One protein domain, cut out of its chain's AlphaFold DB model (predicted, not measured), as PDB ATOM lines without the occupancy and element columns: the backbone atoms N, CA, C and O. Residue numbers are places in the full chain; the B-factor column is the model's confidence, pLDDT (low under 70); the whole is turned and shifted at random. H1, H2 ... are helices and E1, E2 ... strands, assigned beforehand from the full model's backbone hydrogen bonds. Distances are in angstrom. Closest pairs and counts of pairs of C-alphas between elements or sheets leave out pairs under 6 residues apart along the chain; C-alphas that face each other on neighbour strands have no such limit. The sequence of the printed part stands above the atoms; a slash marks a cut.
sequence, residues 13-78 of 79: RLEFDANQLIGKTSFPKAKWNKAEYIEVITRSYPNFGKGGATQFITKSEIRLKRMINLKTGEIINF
ATOM      1  N   ARG A  13     -35.556 -55.260   6.527       91.25
ATOM      2  CA  ARG A  13     -34.094 -55.312   6.608       91.25
ATOM      3  C   ARG A  13     -33.502 -54.238   5.706       91.25
ATOM      4  O   ARG A  13     -33.710 -54.260   4.496       91.25
ATOM      5  N   LEU A  14     -32.732 -53.333   6.301       92.94
ATOM      6  CA  LEU A  14     -32.027 -52.262   5.602       92.94
ATOM      7  C   LEU A  14     -30.563 -52.643   5.399       92.94
ATOM      8  O   LEU A  14     -29.924 -53.182   6.304       92.94
ATOM      9  N   GLU A  15     -30.019 -52.333   4.228       93.56
ATOM     10  CA  GLU A  15     -28.612 -52.562   3.917       93.56
ATOM     11  C   GLU A  15     -27.933 -51.290   3.432       93.56
ATOM     12  O   GLU A  15     -28.501 -50.533   2.650       93.56
ATOM     13  N   PHE A  16     -26.696 -51.077   3.870       93.81
ATOM     14  CA  PHE A  16     -25.884 -49.915   3.524       93.81
ATOM     15  C   PHE A  16     -24.393 -50.290   3.505       93.81
ATOM     16  O   PHE A  16     -23.997 -51.337   4.017       93.81
ATOM     17  N   ASP A  17     -23.551 -49.448   2.898       93.31
ATOM     18  CA  ASP A  17     -22.092 -49.631   2.917       93.31
ATOM     19  C   ASP A  17     -21.484 -49.160   4.240       93.31
ATOM     20  O   ASP A  17     -21.573 -47.976   4.541       93.31
ATOM     21  N   ALA A  18     -20.825 -50.018   5.015       90.56
ATOM     22  CA  ALA A  18     -20.216 -49.584   6.275       90.56
ATOM     23  C   ALA A  18     -19.053 -48.591   6.081       90.56
ATOM     24  O   ALA A  18     -18.792 -47.789   6.980       90.56
ATOM     25  N   ASN A  19     -18.399 -48.567   4.911       93.44
ATOM     26  CA  ASN A  19     -17.290 -47.646   4.641       93.44
ATOM     27  C   ASN A  19     -17.710 -46.176   4.742       93.44
ATOM     28  O   ASN A  19     -16.894 -45.320   5.076       93.44
ATOM     29  N   GLN A  20     -18.996 -45.874   4.528       92.69
ATOM     30  CA  GLN A  20     -19.506 -44.508   4.638       92.69
ATOM     31  C   GLN A  20     -19.415 -43.936   6.063       92.69
ATOM     32  O   GLN A  20     -19.486 -42.716   6.219       92.69
ATOM     33  N   LEU A  21     -19.216 -44.800   7.066       89.88
ATOM     34  CA  LEU A  21     -19.103 -44.462   8.483       89.88
ATOM     35  C   LEU A  21     -17.656 -44.241   8.957       89.88
ATOM     36  O   LEU A  21     -17.458 -43.732  10.062       89.88
ATOM     37  N   ILE A  22     -16.642 -44.605   8.162       90.06
ATOM     38  CA  ILE A  22     -15.231 -44.480   8.564       90.06
ATOM     39  C   ILE A  22     -14.913 -43.010   8.864       90.06
ATOM     40  O   ILE A  22     -15.125 -42.131   8.032       90.06
ATOM     41  N   GLY A  23     -14.437 -42.739  10.084       89.19
ATOM     42  CA  GLY A  23     -14.090 -41.392  10.552       89.19
ATOM     43  C   GLY A  23     -15.278 -40.459  10.826       89.19
ATOM     44  O   GLY A  23     -15.063 -39.321  11.231       89.19
ATOM     45  N   LYS A  24     -16.524 -40.915  10.636       88.62
ATOM     46  CA  LYS A  24     -17.747 -40.103  10.824       88.62
ATOM     47  C   LYS A  24     -18.573 -40.516  12.038       88.62
ATOM     48  O   LYS A  24     -19.654 -39.970  12.280       88.62
ATOM     49  N   THR A  25     -18.071 -41.484  12.795       85.75
ATOM     50  CA  THR A  25     -18.706 -42.003  13.997       85.75
ATOM     51  C   THR A  25     -18.017 -41.481  15.246       85.75
ATOM     52  O   THR A  25     -16.807 -41.266  15.295       85.75
ATOM     53  N   SER A  26     -18.809 -41.285  16.289       79.88
ATOM     54  CA  SER A  26     -18.328 -41.019  17.634       79.88
ATOM     55  C   SER A  26     -18.997 -41.986  18.590       79.88
ATOM     56  O   SER A  26     -20.216 -42.158  18.554       79.88
ATOM     57  N   PHE A  27     -18.205 -42.592  19.465       72.44
ATOM     58  CA  PHE A  27     -18.737 -43.354  20.580       72.44
ATOM     59  C   PHE A  27     -19.138 -42.375  21.682       72.44
ATOM     60  O   PHE A  27     -18.268 -41.662  22.198       72.44
ATOM     61  N   PRO A  28     -20.429 -42.284  22.039       61.66
ATOM     62  CA  PRO A  28     -20.831 -41.459  23.161       61.66
ATOM     63  C   PRO A  28     -20.160 -41.989  24.434       61.66
ATOM     64  O   PRO A  28     -20.337 -43.142  24.827       61.66
ATOM     65  N   LYS A  29     -19.360 -41.141  25.088       55.78
ATOM     66  CA  LYS A  29     -18.762 -41.445  26.393       55.78
ATOM     67  C   LYS A  29     -19.829 -41.270  27.470       55.78
ATOM     68  O   LYS A  29     -19.900 -40.242  28.133       55.78
ATOM     69  N   ALA A  30     -20.675 -42.275  27.628       51.88
ATOM     70  CA  ALA A  30     -21.620 -42.345  28.727       51.88
ATOM     71  C   ALA A  30     -21.036 -43.142  29.891       51.88
ATOM     72  O   ALA A  30     -20.378 -44.165  29.700       51.88
ATOM     73  N   LYS A  31     -21.355 -42.740  31.126       51.47
ATOM     74  CA  LYS A  31     -21.270 -43.675  32.255       51.47
ATOM     75  C   LYS A  31     -22.266 -44.794  31.945       51.47
ATOM     76  O   LYS A  31     -23.449 -44.487  31.832       51.47
ATOM     77  N   TRP A  32     -21.789 -46.037  31.837       47.84
ATOM     78  CA  TRP A  32     -22.476 -47.289  31.437       47.84
ATOM     79  C   TRP A  32     -23.864 -47.569  32.078       47.84
ATOM     80  O   TRP A  32     -24.487 -48.575  31.784       47.84
ATOM     81  N   ASN A  33     -24.384 -46.689  32.938       47.12
ATOM     82  CA  ASN A  33     -25.684 -46.792  33.603       47.12
ATOM     83  C   ASN A  33     -26.365 -45.435  33.911       47.12
ATOM     84  O   ASN A  33     -27.326 -45.424  34.675       47.12
ATOM     85  N   LYS A  34     -25.856 -44.292  33.417       50.72
ATOM     86  CA  LYS A  34     -26.347 -42.951  33.813       50.72
ATOM     87  C   LYS A  34     -26.570 -41.959  32.662       50.72
ATOM     88  O   LYS A  34     -26.784 -40.785  32.938       50.72
ATOM     89  N   ALA A  35     -26.463 -42.374  31.401       50.28
ATOM     90  CA  ALA A  35     -26.788 -41.487  30.283       50.28
ATOM     91  C   ALA A  35     -28.238 -41.702  29.850       50.28
ATOM     92  O   ALA A  35     -28.609 -42.821  29.512       50.28
ATOM     93  N   GLU A  36     -29.028 -40.629  29.847       47.84
ATOM     94  CA  GLU A  36     -30.458 -40.644  29.494       47.84
ATOM     95  C   GLU A  36     -30.721 -41.028  28.029       47.84
ATOM     96  O   GLU A  36     -31.813 -41.465  27.693       47.84
ATOM     97  N   TYR A  37     -29.716 -40.885  27.161       48.62
ATOM     98  CA  TYR A  37     -29.849 -40.997  25.705       48.62
ATOM     99  C   TYR A  37     -29.197 -42.248  25.098       48.62
ATOM    100  O   TYR A  37     -29.159 -42.384  23.877       48.62
ATOM    101  N   ILE A  38     -28.648 -43.149  25.918       51.09
ATOM    102  CA  ILE A  38     -28.176 -44.455  25.444       51.09
ATOM    103  C   ILE A  38     -29.168 -45.492  25.940       51.09
ATOM    104  O   ILE A  38     -29.155 -45.851  27.119       51.09
ATOM    105  N   GLU A  39     -30.021 -45.984  25.041       48.19
ATOM    106  CA  GLU A  39     -30.797 -47.182  25.336       48.19
ATOM    107  C   GLU A  39     -29.839 -48.299  25.735       48.19
ATOM    108  O   GLU A  39     -28.914 -48.662  25.000       48.19
ATOM    109  N   VAL A  40     -30.061 -48.865  26.917       50.75
ATOM    110  CA  VAL A  40     -29.306 -50.026  27.366       50.75
ATOM    111  C   VAL A  40     -29.836 -51.241  26.605       50.75
ATOM    112  O   VAL A  40     -30.621 -52.017  27.144       50.75
ATOM    113  N   ILE A  41     -29.399 -51.418  25.350       50.53
ATOM    114  CA  ILE A  41     -29.784 -52.553  24.481       50.53
ATOM    115  C   ILE A  41     -29.548 -53.903  25.196       50.53
ATOM    116  O   ILE A  41     -30.190 -54.903  24.895       50.53
ATOM    117  N   THR A  42     -28.663 -53.942  26.196       47.25
ATOM    118  CA  THR A  42     -28.268 -55.156  26.919       47.25
ATOM    119  C   THR A  42     -28.754 -55.234  28.370       47.25
ATOM    120  O   THR A  42     -28.138 -55.941  29.165       47.25
ATOM    121  N   ARG A  43     -29.831 -54.541  28.769       44.12
ATOM    122  CA  ARG A  43     -30.466 -54.795  30.086       44.12
ATOM    123  C   ARG A  43     -31.525 -55.893  30.044       44.12
ATOM    124  O   ARG A  43     -31.829 -56.466  31.083       44.12
ATOM    125  N   SER A  44     -32.044 -56.215  28.864       43.16
ATOM    126  CA  SER A  44     -33.229 -57.068  28.736       43.16
ATOM    127  C   SER A  44     -32.952 -58.572  28.863       43.16
ATOM    128  O   SER A  44     -33.899 -59.343  28.959       43.16
ATOM    129  N   TYR A  45     -31.683 -59.012  28.882       47.56
ATOM    130  CA  TYR A  45     -31.339 -60.437  28.749       47.56
ATOM    131  C   TYR A  45     -30.059 -60.862  29.513       47.56
ATOM    132  O   TYR A  45     -29.105 -61.339  28.895       47.56
ATOM    133  N   PRO A  46     -30.010 -60.740  30.856       53.69
ATOM    134  CA  PRO A  46     -28.835 -61.120  31.662       53.69
ATOM    135  C   PRO A  46     -28.490 -62.618  31.576       53.69
ATOM    136  O   PRO A  46     -27.348 -63.021  31.790       53.69
ATOM    137  N   ASN A  47     -29.471 -63.436  31.201       53.19
ATOM    138  CA  ASN A  47     -29.395 -64.891  31.096       53.19
ATOM    139  C   ASN A  47     -28.383 -65.373  30.034       53.19
ATOM    140  O   ASN A  47     -28.035 -66.548  30.020       53.19
ATOM    141  N   PHE A  48     -27.927 -64.488  29.138       49.00
ATOM    142  CA  PHE A  48     -27.035 -64.815  28.017       49.00
ATOM    143  C   PHE A  48     -25.576 -64.359  28.236       49.00
ATOM    144  O   PHE A  48     -24.788 -64.338  27.293       49.00
ATOM    145  N   GLY A  49     -25.192 -64.017  29.473       45.44
ATOM    146  CA  GLY A  49     -23.817 -63.657  29.849       45.44
ATOM    147  C   GLY A  49     -23.514 -62.151  29.805       45.44
ATOM    148  O   GLY A  49     -24.387 -61.326  29.539       45.44
ATOM    149  N   LYS A  50     -22.259 -61.768  30.104       47.56
ATOM    150  CA  LYS A  50     -21.803 -60.364  30.054       47.56
ATOM    151  C   LYS A  50     -21.782 -59.873  28.599       47.56
ATOM    152  O   LYS A  50     -20.784 -60.021  27.904       47.56
ATOM    153  N   GLY A  51     -22.890 -59.296  28.143       45.56
ATOM    154  CA  GLY A  51     -22.968 -58.597  26.860       45.56
ATOM    155  C   GLY A  51     -22.192 -57.273  26.872       45.56
ATOM    156  O   GLY A  51     -22.123 -56.597  27.896       45.56
ATOM    157  N   GLY A  52     -21.620 -56.904  25.721       51.34
ATOM    158  CA  GLY A  52     -20.774 -55.715  25.535       51.34
ATOM    159  C   GLY A  52     -21.085 -54.942  24.252       51.34
ATOM    160  O   GLY A  52     -20.177 -54.444  23.589       51.34
ATOM    161  N   ALA A  53     -22.357 -54.882  23.848       52.09
ATOM    162  CA  ALA A  53     -22.744 -54.105  22.676       52.09
ATOM    163  C   ALA A  53     -22.544 -52.607  22.960       52.09
ATOM    164  O   ALA A  53     -23.106 -52.068  23.911       52.09
ATOM    165  N   THR A  54     -21.738 -51.940  22.133       59.53
ATOM    166  CA  THR A  54     -21.504 -50.493  22.210       59.53
ATOM    167  C   THR A  54     -22.204 -49.821  21.034       59.53
ATOM    168  O   THR A  54     -21.972 -50.186  19.882       59.53
ATOM    169  N   GLN A  55     -23.066 -48.844  21.319       69.38
ATOM    170  CA  GLN A  55     -23.653 -47.986  20.293       69.38
ATOM    171  C   GLN A  55     -22.649 -46.906  19.870       69.38
ATOM    172  O   GLN A  55     -21.867 -46.414  20.682       69.38
ATOM    173  N   PHE A  56     -22.702 -46.494  18.607       73.69
ATOM    174  CA  PHE A  56     -22.021 -45.299  18.119       73.69
ATOM    175  C   PHE A  56     -23.040 -44.365  17.476       73.69
ATOM    176  O   PHE A  56     -24.079 -44.799  16.985       73.69
ATOM    177  N   ILE A  57     -22.714 -43.079  17.451       81.31
ATOM    178  CA  ILE A  57     -23.503 -42.056  16.771       81.31
ATOM    179  C   ILE A  57     -22.742 -41.665  15.508       81.31
ATOM    180  O   ILE A  57     -21.547 -41.374  15.574       81.31
ATOM    181  N   THR A  58     -23.418 -41.660  14.362       86.00
ATOM    182  CA  THR A  58     -22.903 -41.056  13.125       86.00
ATOM    183  C   THR A  58     -23.438 -39.635  12.993       86.00
ATOM    184  O   THR A  58     -24.606 -39.387  13.283       86.00
ATOM    185  N   LYS A  59     -22.592 -38.695  12.556       82.81
ATOM    186  CA  LYS A  59     -23.020 -37.321  12.222       82.81
ATOM    187  C   LYS A  59     -23.351 -37.139  10.740       82.81
ATOM    188  O   LYS A  59     -23.773 -36.061  10.338       82.81
ATOM    189  N   SER A  60     -23.135 -38.170   9.929       88.25
ATOM    190  CA  SER A  60     -23.496 -38.184   8.513       88.25
ATOM    191  C   SER A  60     -24.713 -39.061   8.264       88.25
ATOM    192  O   SER A  60     -24.857 -40.116   8.888       88.25
ATOM    193  N   GLU A  61     -25.522 -38.645   7.293       90.81
ATOM    194  CA  GLU A  61     -26.601 -39.446   6.720       90.81
ATOM    195  C   GLU A  61     -26.084 -40.810   6.235       90.81
ATOM    196  O   GLU A  61     -24.983 -40.907   5.682       90.81
ATOM    197  N   ILE A  62     -26.882 -41.861   6.454       91.75
ATOM    198  CA  ILE A  62     -26.617 -43.204   5.937       91.75
ATOM    199  C   ILE A  62     -27.438 -43.395   4.666       91.75
ATOM    200  O   ILE A  62     -28.665 -43.420   4.712       91.75
ATOM    201  N   ARG A  63     -26.756 -43.600   3.541       94.69
ATOM    202  CA  ARG A  63     -27.385 -43.965   2.274       94.69
ATOM    203  C   ARG A  63     -27.573 -45.471   2.206       94.69
ATOM    204  O   ARG A  63     -26.606 -46.241   2.287       94.69
ATOM    205  N   LEU A  64     -28.831 -45.877   2.069       95.44
ATOM    206  CA  LEU A  64     -29.210 -47.270   1.885       95.44
ATOM    207  C   LEU A  64     -28.849 -47.734   0.473       95.44
ATOM    208  O   LEU A  64     -28.936 -46.976  -0.481       95.44
ATOM    209  N   LYS A  65     -28.465 -49.004   0.355       96.25
ATOM    210  CA  LYS A  65     -28.357 -49.725  -0.919       96.25
ATOM    211  C   LYS A  65     -29.690 -50.380  -1.263       96.25
ATOM    212  O   LYS A  65     -30.164 -50.293  -2.392       96.25
ATOM    213  N   ARG A  66     -30.302 -51.037  -0.274       96.50
ATOM    214  CA  ARG A  66     -31.590 -51.712  -0.435       96.50
ATOM    215  C   ARG A  66     -32.346 -51.860   0.875       96.50
ATOM    216  O   ARG A  66     -31.756 -51.855   1.956       96.50
ATOM    217  N   MET A  67     -33.649 -52.042   0.738       96.38
ATOM    218  CA  MET A  67     -34.586 -52.367   1.800       96.38
ATOM    219  C   MET A  67     -35.384 -53.608   1.387       96.38
ATOM    220  O   MET A  67     -35.881 -53.674   0.267       96.38
ATOM    221  N   ILE A  68     -35.459 -54.599   2.274       95.00
ATOM    222  CA  ILE A  68     -36.087 -55.902   2.015       95.00
ATOM    223  C   ILE A  68     -37.215 -56.115   3.015       95.00
ATOM    224  O   ILE A  68     -36.969 -56.071   4.223       95.00
ATOM    225  N   ASN A  69     -38.428 -56.370   2.535       94.31
ATOM    226  CA  ASN A  69     -39.541 -56.770   3.382       94.31
ATOM    227  C   ASN A  69     -39.369 -58.246   3.745       94.31
ATOM    228  O   ASN A  69     -39.417 -59.120   2.881       94.31
ATOM    229  N   LEU A  70     -39.171 -58.536   5.025       89.88
ATOM    230  CA  LEU A  70     -38.935 -59.892   5.516       89.88
ATOM    231  C   LEU A  70     -40.207 -60.754   5.518       89.88
ATOM    232  O   LEU A  70     -40.101 -61.971   5.605       89.88
ATOM    233  N   LYS A  71     -41.396 -60.143   5.406       90.25
ATOM    234  CA  LYS A  71     -42.684 -60.851   5.340       90.25
ATOM    235  C   LYS A  71     -43.120 -61.147   3.907       90.25
ATOM    236  O   LYS A  71     -43.651 -62.222   3.654       90.25
ATOM    237  N   THR A  72     -42.930 -60.201   2.986       94.69
ATOM    238  CA  THR A  72     -43.416 -60.319   1.597       94.69
ATOM    239  C   THR A  72     -42.322 -60.669   0.591       94.69
ATOM    240  O   THR A  72     -42.635 -61.088  -0.519       94.69
ATOM    241  N   GLY A  73     -41.047 -60.488   0.944       92.81
ATOM    242  CA  GLY A  73     -39.922 -60.631   0.019       92.81
ATOM    243  C   GLY A  73     -39.728 -59.443  -0.929       92.81
ATOM    244  O   GLY A  73     -38.844 -59.500  -1.778       92.81
ATOM    245  N   GLU A  74     -40.518 -58.370  -0.798       97.12
ATOM    246  CA  GLU A  74     -40.356 -57.141  -1.585       97.12
ATOM    247  C   GLU A  74     -38.954 -56.540  -1.401       97.12
ATOM    248  O   GLU A  74     -38.448 -56.457  -0.279       97.12
ATOM    249  N   ILE A  75     -38.337 -56.089  -2.497       97.31
ATOM    250  CA  ILE A  75     -37.014 -55.459  -2.490       97.31
ATOM    251  C   ILE A  75     -37.095 -54.090  -3.159       97.31
ATOM    252  O   ILE A  75     -37.400 -53.986  -4.345       97.31
ATOM    253  N   ILE A  76     -36.726 -53.053  -2.410       97.75
ATOM    254  CA  ILE A  76     -36.574 -51.684  -2.906       97.75
ATOM    255  C   ILE A  76     -35.079 -51.374  -2.971       97.75
ATOM    256  O   ILE A  76     -34.387 -51.415  -1.953       97.75
ATOM    257  N   ASN A  77     -34.574 -51.073  -4.169       97.50
ATOM    258  CA  ASN A  77     -33.182 -50.678  -4.387       97.50
ATOM    259  C   ASN A  77     -33.080 -49.154  -4.493       97.50
ATOM    260  O   ASN A  77     -33.869 -48.527  -5.200       97.50
ATOM    261  N   PHE A  78     -32.087 -48.577  -3.825       94.19
ATOM    262  CA  PHE A  78     -31.815 -47.142  -3.839       94.19
ATOM    263  C   PHE A  78     -30.574 -46.868  -4.696       94.19
ATOM    264  O   PHE A  78     -29.630 -47.661  -4.693       94.19
TER     265      PHE A  78
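What this domain is: This is residues 13 to 78 of the 79 residues of an uncharacterized protein of Capnocytophaga sp. oral taxon 903 (UniProt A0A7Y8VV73). This domain has little regular structure: a small sheet of E1, E2 and E3 makes one end, and a long loop, residues 22 to 63, runs out from short helix H1 and folds back to E2, residues 44 to 49 sticking out. The 66 printed residues run E1, H1, E2, E3; the sheet, in order E1, E2, E3, is antiparallel, and the class is mixed, with 17 residues in named elements. It is only just loose, close to extended: radius of gyration of the C-alphas 15.8 A, spans 39 by 32 by 19 A.

How they stand to each other: Start at E1, residues 13 to 16, antiparallel to E2, residues 64 to 69, at 169 degrees; N 13 and O 68 are 2.8 A apart. H1, residues 18 to 21, is not on the sheet and is too short for an O i to N i+4 pair; its one O i to N i+3 pair is within range. E2 and E3, residues 75 to 77, form a hairpin, with N 67 and O 76 2.9 A apart.

Where its parts are: Find C-alpha 13 at (-34.094, -55.312, 6.608), where E1 begins; E2 is 14.1 A long, and E3 ends at C-alpha 77, (-33.182, -50.678, -4.387).

The domain as a whole: The printed part has no cut; the H1 to E2 link is long, and residues 28 to 55 are under pLDDT 70.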